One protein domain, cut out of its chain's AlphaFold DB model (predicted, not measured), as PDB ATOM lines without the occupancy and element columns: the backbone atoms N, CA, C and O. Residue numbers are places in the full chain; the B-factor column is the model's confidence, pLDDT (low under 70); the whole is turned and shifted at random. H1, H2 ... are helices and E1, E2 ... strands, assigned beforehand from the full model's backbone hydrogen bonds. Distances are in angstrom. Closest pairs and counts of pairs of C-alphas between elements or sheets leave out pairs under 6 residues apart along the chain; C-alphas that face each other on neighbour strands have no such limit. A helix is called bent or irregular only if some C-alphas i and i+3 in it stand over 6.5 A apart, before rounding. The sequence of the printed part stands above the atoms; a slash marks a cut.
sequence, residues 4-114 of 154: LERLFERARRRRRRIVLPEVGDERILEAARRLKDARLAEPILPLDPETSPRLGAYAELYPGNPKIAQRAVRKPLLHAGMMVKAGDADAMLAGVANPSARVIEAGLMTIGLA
ATOM      1  N   LEU A   4     200.527 124.390 193.342       86.19
ATOM      2  CA  LEU A   4     199.670 124.443 194.526       86.19
ATOM      3  C   LEU A   4     200.496 124.548 195.809       86.19
ATOM      4  O   LEU A   4     200.176 125.369 196.665       86.19
ATOM      5  N   GLU A   5     201.608 123.817 195.899       87.94
ATOM      6  CA  GLU A   5     202.555 123.920 197.018       87.94
ATOM      7  C   GLU A   5     203.046 125.360 197.201       87.94
ATOM      8  O   GLU A   5     202.923 125.924 198.290       87.94
ATOM      9  N   ARG A   6     203.483 126.015 196.116       89.19
ATOM     10  CA  ARG A   6     203.923 127.423 196.164       89.19
ATOM     11  C   ARG A   6     202.811 128.378 196.589       89.19
ATOM     12  O   ARG A   6     203.075 129.386 197.249       89.19
ATOM     13  N   LEU A   7     201.571 128.119 196.179       91.06
ATOM     14  CA  LEU A   7     200.426 128.935 196.586       91.06
ATOM     15  C   LEU A   7     200.121 128.750 198.073       91.06
ATOM     16  O   LEU A   7     199.916 129.745 198.770       91.06
ATOM     17  N   PHE A   8     200.159 127.516 198.575       91.62
ATOM     18  CA  PHE A   8     199.958 127.228 199.991       91.62
ATOM     19  C   PHE A   8     201.060 127.820 200.866       91.62
ATOM     20  O   PHE A   8     200.749 128.420 201.890       91.62
ATOM     21  N   GLU A   9     202.327 127.761 200.456       92.50
ATOM     22  CA  GLU A   9     203.424 128.438 201.162       92.50
ATOM     23  C   GLU A   9     203.196 129.951 201.266       92.50
ATOM     24  O   GLU A   9     203.309 130.544 202.342       92.50
ATOM     25  N   ARG A  10     202.805 130.590 200.156       92.38
ATOM     26  CA  ARG A  10     202.490 132.028 200.144       92.38
ATOM     27  C   ARG A  10     201.293 132.363 201.029       92.38
ATOM     28  O   ARG A  10     201.315 133.412 201.675       92.38
ATOM     29  N   ALA A  11     200.268 131.511 201.037       93.19
ATOM     30  CA  ALA A  11     199.089 131.675 201.878       93.19
ATOM     31  C   ALA A  11     199.471 131.595 203.363       93.19
ATOM     32  O   ALA A  11     199.214 132.548 204.098       93.19
ATOM     33  N   ARG A  12     200.215 130.551 203.764       93.38
ATOM     34  CA  ARG A  12     200.711 130.371 205.141       93.38
ATOM     35  C   ARG A  12     201.511 131.565 205.641       93.38
ATOM     36  O   ARG A  12     201.309 132.003 206.767       93.38
ATOM     37  N   ARG A  13     202.380 132.132 204.797       93.00
ATOM     38  CA  ARG A  13     203.198 133.297 205.171       93.00
ATOM     39  C   ARG A  13     202.368 134.555 205.426       93.00
ATOM     40  O   ARG A  13     202.740 135.366 206.264       93.00
ATOM     41  N   ARG A  14     201.293 134.765 204.663       91.44
ATOM     42  CA  ARG A  14     200.472 135.985 204.767       91.44
ATOM     43  C   ARG A  14     199.316 135.859 205.747       91.44
ATOM     44  O   ARG A  14     198.844 136.895 206.197       91.44
ATOM     45  N   ARG A  15     198.844 134.632 205.998       90.69
ATOM     46  CA  ARG A  15     197.765 134.277 206.929       90.69
ATOM     47  C   ARG A  15     196.607 135.282 206.898       90.69
ATOM     48  O   ARG A  15     196.242 135.872 207.907       90.69
ATOM     49  N   ARG A  16     196.083 135.515 205.692       95.69
ATOM     50  CA  ARG A  16     195.068 136.545 205.432       95.69
ATOM     51  C   ARG A  16     193.753 136.224 206.136       95.69
ATOM     52  O   ARG A  16     193.385 135.055 206.239       95.69
ATOM     53  N   ARG A  17     193.041 137.267 206.553       97.31
ATOM     54  CA  ARG A  17     191.697 137.194 207.134       97.31
ATOM     55  C   ARG A  17     190.666 137.066 206.018       97.31
ATOM     56  O   ARG A  17     190.565 137.963 205.181       97.31
ATOM     57  N   ILE A  18     189.923 135.965 205.971       97.00
ATOM     58  CA  ILE A  18     188.953 135.688 204.901       97.00
ATOM     59  C   ILE A  18     187.557 135.591 205.502       97.00
ATOM     60  O   ILE A  18     187.293 134.680 206.278       97.00
ATOM     61  N   VAL A  19     186.656 136.495 205.125       96.88
ATOM     62  CA  VAL A  19     185.262 136.456 205.582       96.88
ATOM     63  C   VAL A  19     184.432 135.477 204.746       96.88
ATOM     64  O   VAL A  19     184.516 135.467 203.514       96.88
ATOM     65  N   LEU A  20     183.627 134.660 205.430       96.31
ATOM     66  CA  LEU A  20     182.759 133.634 204.851       96.31
ATOM     67  C   LEU A  20     181.300 133.891 205.286       96.31
ATOM     68  O   LEU A  20     180.876 133.382 206.321       96.31
ATOM     69  N   PRO A  21     180.521 134.699 204.540       94.50
ATOM     70  CA  PRO A  21     179.191 135.155 204.966       94.50
ATOM     71  C   PRO A  21     178.078 134.097 204.930       94.50
ATOM     72  O   PRO A  21     176.961 134.378 205.351       94.50
ATOM     73  N   GLU A  22     178.336 132.899 204.409       93.19
ATOM     74  CA  GLU A  22     177.325 131.853 204.183       93.19
ATOM     75  C   GLU A  22     177.387 130.767 205.273       93.19
ATOM     76  O   GLU A  22     177.455 129.576 204.987       93.19
ATOM     77  N   VAL A  23     177.387 131.190 206.543       89.25
ATOM     78  CA  VAL A  23     177.623 130.333 207.728       89.25
ATOM     79  C   VAL A  23     176.578 129.216 207.894       89.25
ATOM     80  O   VAL A  23     176.864 128.199 208.515       89.25
ATOM     81  N   GLY A  24     175.388 129.370 207.305       87.94
ATOM     82  CA  GLY A  24     174.328 128.356 207.336       87.94
ATOM     83  C   GLY A  24     174.596 127.103 206.489       87.94
ATOM     84  O   GLY A  24     173.803 126.169 206.554       87.94
ATOM     85  N   ASP A  25     175.669 127.066 205.691       92.62
ATOM     86  CA  ASP A  25     176.037 125.899 204.881       92.62
ATOM     87  C   ASP A  25     177.215 125.137 205.510       92.62
ATOM     88  O   ASP A  25     178.292 125.691 205.747       92.62
ATOM     89  N   GLU A  26     177.046 123.832 205.731       93.56
ATOM     90  CA  GLU A  26     178.065 122.971 206.346       93.56
ATOM     91  C   GLU A  26     179.396 122.965 205.576       93.56
ATOM     92  O   GLU A  26     180.470 122.852 206.173       93.56
ATOM     93  N   ARG A  27     179.361 123.152 204.249       95.19
ATOM     94  CA  ARG A  27     180.572 123.193 203.415       95.19
ATOM     95  C   ARG A  27     181.432 124.408 203.741       95.19
ATOM     96  O   ARG A  27     182.656 124.323 203.633       95.19
ATOM     97  N   ILE A  28     180.820 125.522 204.149       94.88
ATOM     98  CA  ILE A  28     181.534 126.728 204.581       94.88
ATOM     99  C   ILE A  28     182.211 126.492 205.930       94.88
ATOM    100  O   ILE A  28     183.379 126.854 206.092       94.88
ATOM    101  N   LEU A  29     181.524 125.835 206.867       93.88
ATOM    102  CA  LEU A  29     182.078 125.496 208.180       93.88
ATOM    103  C   LEU A  29     183.273 124.542 208.056       93.88
ATOM    104  O   LEU A  29     184.336 124.784 208.634       93.88
ATOM    105  N   GLU A  30     183.142 123.503 207.232       95.50
ATOM    106  CA  GLU A  30     184.232 122.563 206.968       95.50
ATOM    107  C   GLU A  30     185.403 123.240 206.239       95.50
ATOM    108  O   GLU A  30     186.567 123.014 206.582       95.50
ATOM    109  N   ALA A  31     185.131 124.118 205.268       94.88
ATOM    110  CA  ALA A  31     186.176 124.889 204.597       94.88
ATOM    111  C   ALA A  31     186.918 125.818 205.572       94.88
ATOM    112  O   ALA A  31     188.149 125.877 205.537       94.88
ATOM    113  N   ALA A  32     186.200 126.499 206.471       95.31
ATOM    114  CA  ALA A  32     186.791 127.334 207.512       95.31
ATOM    115  C   ALA A  32     187.719 126.513 208.421       95.31
ATOM    116  O   ALA A  32     188.874 126.891 208.637       95.31
ATOM    117  N   ARG A  33     187.258 125.345 208.883       96.06
ATOM    118  CA  ARG A  33     188.066 124.428 209.697       96.06
ATOM    119  C   ARG A  33     189.353 124.026 208.977       96.06
ATOM    120  O   ARG A  33     190.441 124.226 209.510       96.06
ATOM    121  N   ARG A  34     189.255 123.592 207.715       95.31
ATOM    122  CA  ARG A  34     190.425 123.222 206.896       95.31
ATOM    123  C   ARG A  34     191.401 124.378 206.685       95.31
ATOM    124  O   ARG A  34     192.609 124.164 206.751       95.31
ATOM    125  N   LEU A  35     190.906 125.594 206.435       95.12
ATOM    126  CA  LEU A  35     191.753 126.782 206.275       95.12
ATOM    127  C   LEU A  35     192.567 127.069 207.541       95.12
ATOM    128  O   LEU A  35     193.760 127.381 207.439       95.12
ATOM    129  N   LYS A  36     191.933 126.927 208.712       94.50
ATOM    130  CA  LYS A  36     192.559 127.132 210.019       94.50
ATOM    131  C   LYS A  36     193.571 126.030 210.341       94.50
ATOM    132  O   LYS A  36     194.726 126.350 210.623       94.50
ATOM    133  N   ASP A  37     193.176 124.764 210.222       95.31
ATOM    134  CA  ASP A  37     194.010 123.595 210.545       95.31
ATOM    135  C   ASP A  37     195.267 123.539 209.661       95.31
ATOM    136  O   ASP A  37     196.384 123.337 210.139       95.31
ATOM    137  N   ALA A  38     195.119 123.829 208.363       93.06
ATOM    138  CA  ALA A  38     196.237 123.889 207.422       93.06
ATOM    139  C   ALA A  38     197.063 125.191 207.513       93.06
ATOM    140  O   ALA A  38     198.049 125.352 206.776       93.06
ATOM    141  N   ARG A  39     196.673 126.118 208.404       94.00
ATOM    142  CA  ARG A  39     197.264 127.451 208.618       94.00
ATOM    143  C   ARG A  39     197.348 128.296 207.341       94.00
ATOM    144  O   ARG A  39     198.291 129.061 207.165       94.00
ATOM    145  N   LEU A  40     196.382 128.148 206.436       94.81
ATOM    146  CA  LEU A  40     196.369 128.839 205.141       94.81
ATOM    147  C   LEU A  40     195.808 130.260 205.247       94.81
ATOM    148  O   LEU A  40     196.271 131.161 204.548       94.81
ATOM    149  N   ALA A  41     194.811 130.450 206.106       95.62
ATOM    150  CA  ALA A  41     194.112 131.710 206.303       95.62
ATOM    151  C   ALA A  41     193.456 131.744 207.688       95.62
ATOM    152  O   ALA A  41     193.344 130.717 208.360       95.62
ATOM    153  N   GLU A  42     193.008 132.925 208.091       96.62
ATOM    154  CA  GLU A  42     192.180 133.133 209.273       96.62
ATOM    155  C   GLU A  42     190.726 133.353 208.832       96.62
ATOM    156  O   GLU A  42     190.385 134.444 208.370       96.62
ATOM    157  N   PRO A  43     189.873 132.315 208.870       96.31
ATOM    158  CA  PRO A  43     188.485 132.451 208.458       96.31
ATOM    159  C   PRO A  43     187.705 133.274 209.488       96.31
ATOM    160  O   PRO A  43     187.768 133.004 210.686       96.31
ATOM    161  N   ILE A  44     186.933 134.242 209.008       95.75
ATOM    162  CA  ILE A  44     185.993 135.024 209.805       95.75
ATOM    163  C   ILE A  44     184.589 134.574 209.420       95.75
ATOM    164  O   ILE A  44     184.161 134.752 208.278       95.75
ATOM    165  N   LEU A  45     183.881 133.990 210.380       93.88
ATOM    166  CA  LEU A  45     182.465 133.668 210.259       93.88
ATOM    167  C   LEU A  45     181.698 134.836 210.887       93.88
ATOM    168  O   LEU A  45     181.703 134.950 212.116       93.88
ATOM    169  N   PRO A  46     181.135 135.760 210.090       86.25
ATOM    170  CA  PRO A  46     180.381 136.863 210.652       86.25
ATOM    171  C   PRO A  46     179.159 136.295 211.377       86.25
ATOM    172  O   PRO A  46     178.459 135.429 210.851       86.25
ATOM    173  N   LEU A  47     178.933 136.782 212.597       80.00
ATOM    174  CA  LEU A  47     177.677 136.572 213.314       80.00
ATOM    175  C   LEU A  47     176.531 137.254 212.556       80.00
ATOM    176  O   LEU A  47     176.753 137.879 211.516       80.00
ATOM    177  N   ASP A  48     175.313 137.152 213.086       86.06
ATOM    178  CA  ASP A  48     174.160 137.846 212.521       86.06
ATOM    179  C   ASP A  48     174.492 139.337 212.285       86.06
ATOM    180  O   ASP A  48     174.739 140.067 213.257       86.06
ATOM    181  N   PRO A  49     174.515 139.797 211.015       83.38
ATOM    182  CA  PRO A  49     174.816 141.179 210.672       83.38
ATOM    183  C   PRO A  49     173.952 142.193 211.420       83.38
ATOM    184  O   PRO A  49     174.415 143.304 211.665       83.38
ATOM    185  N   GLU A  50     172.719 141.834 211.789       83.31
ATOM    186  CA  GLU A  50     171.810 142.731 212.509       83.31
ATOM    187  C   GLU A  50     172.297 143.060 213.921       83.31
ATOM    188  O   GLU A  50     172.079 144.168 214.406       83.31
ATOM    189  N   THR A  51     173.008 142.124 214.549       84.56
ATOM    190  CA  THR A  51     173.526 142.253 215.920       84.56
ATOM    191  C   THR A  51     174.976 142.732 215.973       84.56
ATOM    192  O   THR A  51     175.539 142.920 217.051       84.56
ATOM    193  N   SER A  52     175.604 142.938 214.812       86.19
ATOM    194  CA  SER A  52     177.013 143.302 214.740       86.19
ATOM    195  C   SER A  52     177.256 144.703 215.325       86.19
ATOM    196  O   SER A  52     176.676 145.681 214.841       86.19
ATOM    197  N   PRO A  53     178.179 144.867 216.291       86.38
ATOM    198  CA  PRO A  53     178.487 146.174 216.880       86.38
ATOM    199  C   PRO A  53     179.098 147.152 215.862       86.38
ATOM    200  O   PRO A  53     179.073 148.364 216.056       86.38
ATOM    201  N   ARG A  54     179.633 146.634 214.751       88.19
ATOM    202  CA  ARG A  54     180.245 147.417 213.667       88.19
ATOM    203  C   ARG A  54     179.232 147.913 212.633       88.19
ATOM    204  O   ARG A  54     179.624 148.614 211.703       88.19
ATOM    205  N   LEU A  55     177.949 147.568 212.765       88.44
ATOM    206  CA  LEU A  55     176.934 147.877 211.755       88.44
ATOM    207  C   LEU A  55     176.830 149.380 211.459       88.44
ATOM    208  O   LEU A  55     176.725 149.758 210.295       88.44
ATOM    209  N   GLY A  56     176.905 150.229 212.491       90.44
ATOM    210  CA  GLY A  56     176.901 151.688 212.336       90.44
ATOM    211  C   GLY A  56     178.093 152.186 211.518       90.44
ATOM    212  O   GLY A  56     177.905 152.853 210.504       90.44
ATOM    213  N   ALA A  57     179.305 151.752 211.878       92.25
ATOM    214  CA  ALA A  57     180.528 152.103 211.154       92.25
ATOM    215  C   ALA A  57     180.493 151.636 209.687       92.25
ATOM    216  O   ALA A  57     180.924 152.350 208.784       92.25
ATOM    217  N   TYR A  58     179.935 150.451 209.419       93.88
ATOM    218  CA  TYR A  58     179.762 149.969 208.048       93.88
ATOM    219  C   TYR A  58     178.706 150.757 207.276       93.88
ATOM    220  O   TYR A  58     178.882 150.977 206.081       93.88
ATOM    221  N   ALA A  59     177.624 151.191 207.924       93.44
ATOM    222  CA  ALA A  59     176.612 152.023 207.283       93.44
ATOM    223  C   ALA A  59     177.168 153.408 206.908       93.44
ATOM    224  O   ALA A  59     176.858 153.906 205.832       93.44
ATOM    225  N   GLU A  60     178.015 154.000 207.750       93.06
ATOM    226  CA  GLU A  60     178.676 155.282 207.466       93.06
ATOM    227  C   GLU A  60     179.703 155.175 206.335       93.06
ATOM    228  O   GLU A  60     179.779 156.051 205.477       93.06
ATOM    229  N   LEU A  61     180.463 154.075 206.290       93.44
ATOM    230  CA  LEU A  61     181.458 153.823 205.245       93.44
ATOM    231  C   LEU A  61     180.833 153.393 203.903       93.44
ATOM    232  O   LEU A  61     181.530 153.293 202.890       93.44
ATOM    233  N   TYR A  62     179.537 153.080 203.881       93.44
ATOM    234  CA  TYR A  62     178.875 152.546 202.700       93.44
ATOM    235  C   TYR A  62     178.877 153.578 201.555       93.44
ATOM    236  O   TYR A  62     178.338 154.671 201.715       93.44
ATOM    237  N   PRO A  63     179.415 153.243 200.366       89.44
ATOM    238  CA  PRO A  63     179.602 154.211 199.279       89.44
ATOM    239  C   PRO A  63     178.308 154.596 198.539       89.44
ATOM    240  O   PRO A  63     178.338 155.441 197.647       89.44
ATOM    241  N   GLY A  64     177.181 153.943 198.842       87.94
ATOM    242  CA  GLY A  64     175.892 154.218 198.212       87.94
ATOM    243  C   GLY A  64     175.063 155.274 198.948       87.94
ATOM    244  O   GLY A  64     175.565 156.096 199.704       87.94
ATOM    245  N   ASN A  65     173.748 155.256 198.729       90.00
ATOM    246  CA  ASN A  65     172.855 156.235 199.346       90.00
ATOM    247  C   ASN A  65     172.759 156.023 200.878       90.00
ATOM    248  O   ASN A  65     172.373 154.930 201.312       90.00
ATOM    249  N   PRO A  66     173.019 157.056 201.704       89.00
ATOM    250  CA  PRO A  66     173.020 156.942 203.165       89.00
ATOM    251  C   PRO A  66     171.664 156.507 203.737       89.00
ATOM    252  O   PRO A  66     171.613 155.778 204.724       89.00
ATOM    253  N   LYS A  67     170.549 156.858 203.078       89.75
ATOM    254  CA  LYS A  67     169.195 156.482 203.530       89.75
ATOM    255  C   LYS A  67     168.960 154.973 203.519       89.75
ATOM    256  O   LYS A  67     168.167 154.470 204.309       89.75
ATOM    257  N   ILE A  68     169.622 154.251 202.615       91.88
ATOM    258  CA  ILE A  68     169.505 152.792 202.515       91.88
ATOM    259  C   ILE A  68     170.685 152.069 203.158       91.88
ATOM    260  O   ILE A  68     170.625 150.848 203.273       91.88
ATOM    261  N   ALA A  69     171.736 152.790 203.563       91.62
ATOM    262  CA  ALA A  69     172.997 152.206 203.998       91.62
ATOM    263  C   ALA A  69     172.787 151.207 205.137       91.62
ATOM    264  O   ALA A  69     173.154 150.046 204.984       91.62
ATOM    265  N   GLN A  70     172.078 151.599 206.202       90.94
ATOM    266  CA  GLN A  70     171.773 150.704 207.327       90.94
ATOM    267  C   GLN A  70     171.066 149.418 206.886       90.94
ATOM    268  O   GLN A  70     171.427 148.327 207.316       90.94
ATOM    269  N   ARG A  71     170.074 149.520 205.995       91.94
ATOM    270  CA  ARG A  71     169.345 148.350 205.485       91.94
ATOM    271  C   ARG A  71     170.218 147.488 204.573       91.94
ATOM    272  O   ARG A  71     170.071 146.270 204.548       91.94
ATOM    273  N   ALA A  72     171.097 148.116 203.801       91.62
ATOM    274  CA  ALA A  72     171.994 147.445 202.879       91.62
ATOM    275  C   ALA A  72     173.052 146.633 203.639       91.62
ATOM    276  O   ALA A  72     173.199 145.444 203.369       91.62
ATOM    277  N   VAL A  73     173.715 147.230 204.636       93.19
ATOM    278  CA  VAL A  73     174.797 146.582 205.401       93.19
ATOM    279  C   VAL A  73     174.326 145.479 206.351       93.19
ATOM    280  O   VAL A  73     175.148 144.696 206.818       93.19
ATOM    281  N   ARG A  74     173.014 145.369 206.603       92.44
ATOM    282  CA  ARG A  74     172.411 144.213 207.293       92.44
ATOM    283  C   ARG A  74     172.359 142.957 206.424       92.44
ATOM    284  O   ARG A  74     172.230 141.856 206.941       92.44
ATOM    285  N   LYS A  75     172.459 143.076 205.097       92.81
ATOM    286  CA  LYS A  75     172.493 141.890 204.229       92.81
ATOM    287  C   LYS A  75     173.849 141.186 204.384       92.81
ATOM    288  O   LYS A  75     174.860 141.858 204.182       92.81
ATOM    289  N   PRO A  76     173.912 139.860 204.615       93.69
ATOM    290  CA  PRO A  76     175.169 139.155 204.904       93.69
ATOM    291  C   PRO A  76     176.297 139.393 203.891       93.69
ATOM    292  O   PRO A  76     177.435 139.651 204.277       93.69
ATOM    293  N   LEU A  77     175.988 139.379 202.589       94.81
ATOM    294  CA  LEU A  77     176.987 139.623 201.540       94.81
ATOM    295  C   LEU A  77     177.532 141.055 201.558       94.81
ATOM    296  O   LEU A  77     178.723 141.265 201.345       94.81
ATOM    297  N   LEU A  78     176.670 142.044 201.801       94.94
ATOM    298  CA  LEU A  78     177.089 143.444 201.850       94.94
ATOM    299  C   LEU A  78     177.834 143.720 203.153       94.94
ATOM    300  O   LEU A  78     178.831 144.428 203.131       94.94
ATOM    301  N   HIS A  79     177.411 143.110 204.260       95.50
ATOM    302  CA  HIS A  79     178.134 143.153 205.523       95.50
ATOM    303  C   HIS A  79     179.571 142.650 205.350       95.50
ATOM    304  O   HIS A  79     180.518 143.367 205.651       95.50
ATOM    305  N   ALA A  80     179.743 141.459 204.770       96.00
ATOM    306  CA  ALA A  80     181.062 140.898 204.495       96.00
ATOM    307  C   ALA A  80     181.876 141.746 203.505       96.00
ATOM    308  O   ALA A  80     183.073 141.944 203.703       96.00
ATOM    309  N   GLY A  81     181.236 142.311 202.479       96.25
ATOM    310  CA  GLY A  81     181.875 143.279 201.588       96.25
ATOM    311  C   GLY A  81     182.369 144.530 202.326       96.25
ATOM    312  O   GLY A  81     183.493 144.980 202.097       96.25
ATOM    313  N   MET A  82     181.580 145.051 203.272       96.06
ATOM    314  CA  MET A  82     181.969 146.182 204.115       96.06
ATOM    315  C   MET A  82     183.066 145.827 205.117       96.06
ATOM    316  O   MET A  82     183.945 146.653 205.335       96.06
ATOM    317  N   MET A  83     183.098 144.602 205.651       96.06
ATOM    318  CA  MET A  83     184.224 144.125 206.464       96.06
ATOM    319  C   MET A  83     185.536 144.169 205.673       96.06
ATOM    320  O   MET A  83     186.568 144.565 206.211       96.06
ATOM    321  N   VAL A  84     185.506 143.815 204.383       97.00
ATOM    322  CA  VAL A  84     186.683 143.940 203.510       97.00
ATOM    323  C   VAL A  84     187.019 145.410 203.246       97.00
ATOM    324  O   VAL A  84     188.173 145.811 203.368       97.00
ATOM    325  N   LYS A  85     186.015 146.240 202.934       95.81
ATOM    326  CA  LYS A  85     186.194 147.681 202.683       95.81
ATOM    327  C   LYS A  85     186.775 148.426 203.890       95.81
ATOM    328  O   LYS A  85     187.619 149.297 203.707       95.81
ATOM    329  N   ALA A  86     186.338 148.074 205.097       94.56
ATOM    330  CA  ALA A  86     186.790 148.649 206.360       94.56
ATOM    331  C   ALA A  86     188.163 148.123 206.819       94.56
ATOM    332  O   ALA A  86     188.726 148.650 207.773       94.56
ATOM    333  N   GLY A  87     188.711 147.094 206.160       95.19
ATOM    334  CA  GLY A  87     189.988 146.479 206.533       95.19
ATOM    335  C   GLY A  87     189.899 145.464 207.680       95.19
ATOM    336  O   GLY A  87     190.929 145.035 208.209       95.19
ATOM    337  N   ASP A  88     188.693 145.035 208.052       94.19
ATOM    338  CA  ASP A  88     188.465 143.990 209.059       94.19
ATOM    339  C   ASP A  88     188.699 142.585 208.500       94.19
ATOM    340  O   ASP A  88     189.100 141.675 209.227       94.19
ATOM    341  N   ALA A  89     188.504 142.429 207.192       96.31
ATOM    342  CA  ALA A  89     188.863 141.251 206.424       96.31
ATOM    343  C   ALA A  89     189.726 141.650 205.219       96.31
ATOM    344  O   ALA A  89     189.631 142.761 204.705       96.31
ATOM    345  N   ASP A  90     190.561 140.731 204.745       96.94
ATOM    346  CA  ASP A  90     191.418 140.961 203.579       96.94
ATOM    347  C   ASP A  90     190.755 140.474 202.277       96.94
ATOM    348  O   ASP A  90     191.110 140.918 201.186       96.94
ATOM    349  N   ALA A  91     189.817 139.529 202.376       96.19
ATOM    350  CA  ALA A  91     189.061 138.994 201.247       96.19
ATOM    351  C   ALA A  91     187.722 138.403 201.706       96.19
ATOM    352  O   ALA A  91     187.584 137.995 202.857       96.19
ATOM    353  N   MET A  92     186.768 138.297 200.778       96.19
ATOM    354  CA  MET A  92     185.483 137.619 200.966       96.19
ATOM    355  C   MET A  92     185.394 136.407 200.036       96.19
ATOM    356  O   MET A  92     185.718 136.516 198.853       96.19
ATOM    357  N   LEU A  93     184.917 135.272 200.553       95.94
ATOM    358  CA  LEU A  93     184.582 134.087 199.757       95.94
ATOM    359  C   LEU A  93     183.113 133.723 199.984       95.94
ATOM    360  O   LEU A  93     182.699 133.474 201.109       95.94
ATOM    361  N   ALA A  94     182.339 133.708 198.899       95.38
ATOM    362  CA  ALA A  94     180.901 133.445 198.892       95.38
ATOM    363  C   ALA A  94     180.477 132.804 197.558       95.38
ATOM    364  O   ALA A  94     181.257 132.779 196.601       95.38
ATOM    365  N   GLY A  95     179.230 132.339 197.484       93.94
ATOM    366  CA  GLY A  95     178.622 131.772 196.277       93.94
ATOM    367  C   GLY A  95     178.226 130.301 196.411       93.94
ATOM    368  O   GLY A  95     177.924 129.655 195.411       93.94
ATOM    369  N   VAL A  96     178.262 129.761 197.630       93.25
ATOM    370  CA  VAL A  96     177.812 128.409 197.963       93.25
ATOM    371  C   VAL A  96     176.286 128.368 198.079       93.25
ATOM    372  O   VAL A  96     175.666 127.434 197.570       93.25
ATOM    373  N   ALA A  97     175.697 129.399 198.694       90.44
ATOM    374  CA  ALA A  97     174.250 129.556 198.863       90.44
ATOM    375  C   ALA A  97     173.662 130.669 197.975       90.44
ATOM    376  O   ALA A  97     172.477 130.644 197.647       90.44
ATOM    377  N   ASN A  98     174.474 131.649 197.567       92.69
ATOM    378  CA  ASN A  98     174.038 132.779 196.747       92.69
ATOM    379  C   ASN A  98     174.471 132.645 195.276       92.69
ATOM    380  O   ASN A  98     175.600 132.241 194.997       92.69
ATOM    381  N   PRO A  99     173.641 133.079 194.307       94.38
ATOM    382  CA  PRO A  99     174.043 133.128 192.904       94.38
ATOM    383  C   PRO A  99     175.249 134.045 192.681       94.38
ATOM    384  O   PRO A  99     175.318 135.138 193.249       94.38
ATOM    385  N   SER A 100     176.143 133.679 191.758       92.94
ATOM    386  CA  SER A 100     177.346 134.467 191.446       92.94
ATOM    387  C   SER A 100     177.043 135.934 191.127       92.94
ATOM    388  O   SER A 100     177.792 136.816 191.535       92.94
ATOM    389  N   ALA A 101     175.924 136.212 190.447       94.31
ATOM    390  CA  ALA A 101     175.491 137.577 190.147       94.31
ATOM    391  C   ALA A 101     175.296 138.428 191.416       94.31
ATOM    392  O   ALA A 101     175.734 139.574 191.449       94.31
ATOM    393  N   ARG A 102     174.715 137.853 192.480       94.56
ATOM    394  CA  ARG A 102     174.509 138.532 193.769       94.56
ATOM    395  C   ARG A 102     175.825 138.781 194.499       94.56
ATOM    396  O   ARG A 102     175.996 139.839 195.094       94.56
ATOM    397  N   VAL A 103     176.761 137.835 194.427       95.88
ATOM    398  CA  VAL A 103     178.097 137.985 195.027       95.88
ATOM    399  C   VAL A 103     178.887 139.097 194.332       95.88
ATOM    400  O   VAL A 103     179.481 139.943 194.998       95.88
ATOM    401  N   ILE A 104     178.859 139.131 192.996       94.75
ATOM    402  CA  ILE A 104     179.522 140.174 192.201       94.75
ATOM    403  C   ILE A 104     178.903 141.544 192.490       94.75
ATOM    404  O   ILE A 104     179.632 142.501 192.733       94.75
ATOM    405  N   GLU A 105     177.573 141.631 192.505       94.19
ATOM    406  CA  GLU A 105     176.844 142.854 192.846       94.19
ATOM    407  C   GLU A 105     177.228 143.367 194.239       94.19
ATOM    408  O   GLU A 105     177.594 144.533 194.380       94.19
ATOM    409  N   ALA A 106     177.254 142.494 195.250       95.31
ATOM    410  CA  ALA A 106     177.674 142.860 196.599       95.31
ATOM    411  C   ALA A 106     179.109 143.411 196.632       95.31
ATOM    412  O   ALA A 106     179.352 144.438 197.267       95.31
ATOM    413  N   GLY A 107     180.047 142.775 195.920       95.06
ATOM    414  CA  GLY A 107     181.428 143.251 195.814       95.06
ATOM    415  C   GLY A 107     181.536 144.626 195.149       95.06
ATOM    416  O   GLY A 107     182.254 145.494 195.644       95.06
ATOM    417  N   LEU A 108     180.777 144.860 194.074       94.88
ATOM    418  CA  LEU A 108     180.735 146.154 193.385       94.88
ATOM    419  C   LEU A 108     180.127 147.260 194.258       94.88
ATOM    420  O   LEU A 108     180.635 148.377 194.259       94.88
ATOM    421  N   MET A 109     179.077 146.948 195.019       94.19
ATOM    422  CA  MET A 109     178.368 147.910 195.872       94.19
ATOM    423  C   MET A 109     179.116 148.271 197.164       94.19
ATOM    424  O   MET A 109     178.729 149.225 197.832       94.19
ATOM    425  N   THR A 110     180.153 147.518 197.543       94.94
ATOM    426  CA  THR A 110     180.868 147.696 198.821       94.94
ATOM    427  C   THR A 110     182.351 147.993 198.612       94.94
ATOM    428  O   THR A 110     182.825 149.093 198.894       94.94
ATOM    429  N   ILE A 111     183.093 147.023 198.076       94.69
ATOM    430  CA  ILE A 111     184.538 147.108 197.854       94.69
ATOM    431  C   ILE A 111     184.824 148.087 196.710       94.69
ATOM    432  O   ILE A 111     185.658 148.990 196.850       94.69
ATOM    433  N   GLY A 112     184.069 147.943 195.618       93.00
ATOM    434  CA  GLY A 112     184.272 148.670 194.370       93.00
ATOM    435  C   GLY A 112     185.360 148.044 193.494       93.00
ATOM    436  O   GLY A 112     185.873 146.958 193.772       93.00
ATOM    437  N   LEU A 113     185.695 148.727 192.400       94.19
ATOM    438  CA  LEU A 113     186.733 148.302 191.460       94.19
ATOM    439  C   LEU A 113     188.069 148.987 191.764       94.19
ATOM    440  O   LEU A 113     188.115 150.060 192.366       94.19
ATOM    441  N   ALA A 114     189.164 148.366 191.326       92.31
ATOM    442  CA  ALA A 114     190.482 148.989 191.380       92.31
ATOM    443  C   ALA A 114     190.532 150.256 190.505       92.31
ATOM    444  O   ALA A 114     189.821 150.352 189.503       92.31
TER     445      ALA A 114
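What this domain is: This is residues 4 to 114 of the 154 residues of an uncharacterized protein of Betaproteobacteria bacterium (UniProt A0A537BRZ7). A tiny parallel sheet of two short strands, E1 and E2, lies between H2, beside E2, and H5, beside E1. H3, H4 and H6 gather round H5 towards one end of an elongated body, and H1 lies at the other end. The printed part has 111 residues, mostly helix by class, with six named helices and two named strands in the order H1 E1 H2 E2 H3 H4 H5 H6. It is compact, with a radius of gyration of the C-alphas of 14.2 A, and spans 47 by 30 by 28 A.

How they stand to each other: E1, residues 17 to 19, and E2, residues 42 to 44, are parallel neighbours; N 18 and O 42, 2.9 A apart, are within hydrogen-bond range. Residues 91 to 92 pair in parallel with residues 18 to 19. E1, H2 of residues 26 to 37 and E2 form a strand-helix-strand unit, two parallel neighbour strands with a helix between, and a right-handed crossover; the closest C-alphas of H2 and E2, Ala 32 and Pro 43, are 5.5 A apart. H5, residues 76 to 85, is the hub; its closest C-alphas with E1, Ala 80 and Val 19, are 6.2 A apart. H5 touches H6, residues 100 to 110, at a steep tilt of 45 degrees, the same way, closest at C-alphas 81 and 110, 5.3 A. It touches H3, residues 55 to 61, closest at C-alphas 82 and 58, 5.9 A. H4, residues 66 to 73, touches H5 only at the corner, closest at C-alphas 73 and 79, 4.8 A. H3 and H4 touch at a steep tilt of 51 degrees, opposite ways, closest at C-alphas 59 and 69, 4.9 A. H1, residues 4 to 14, touches no helix. Every O i to N i+4 pair is within hydrogen-bond range in H1, H2, H3, H5 and H6, and 2 of 4 in H4.

Where its parts are: H2 is 16.5 A long, H1 and H6 15.5 A each and H5 14.1 A, first to last C-alpha. H1 begins at C-alpha 4 (199.670, 124.443, 194.526), and H6 ends at C-alpha 110 (180.868, 147.696, 198.821). H4 is irregular: C-alphas 67 and 70 are 7.4 A apart.

The domain as a whole: The two C-alphas farthest apart, of Glu 5 and Lys 67, are 47.1 A apart. The printed part has no cut; H5 to H6 is a long link of 14 residues. No printed residue has a pLDDT under 70.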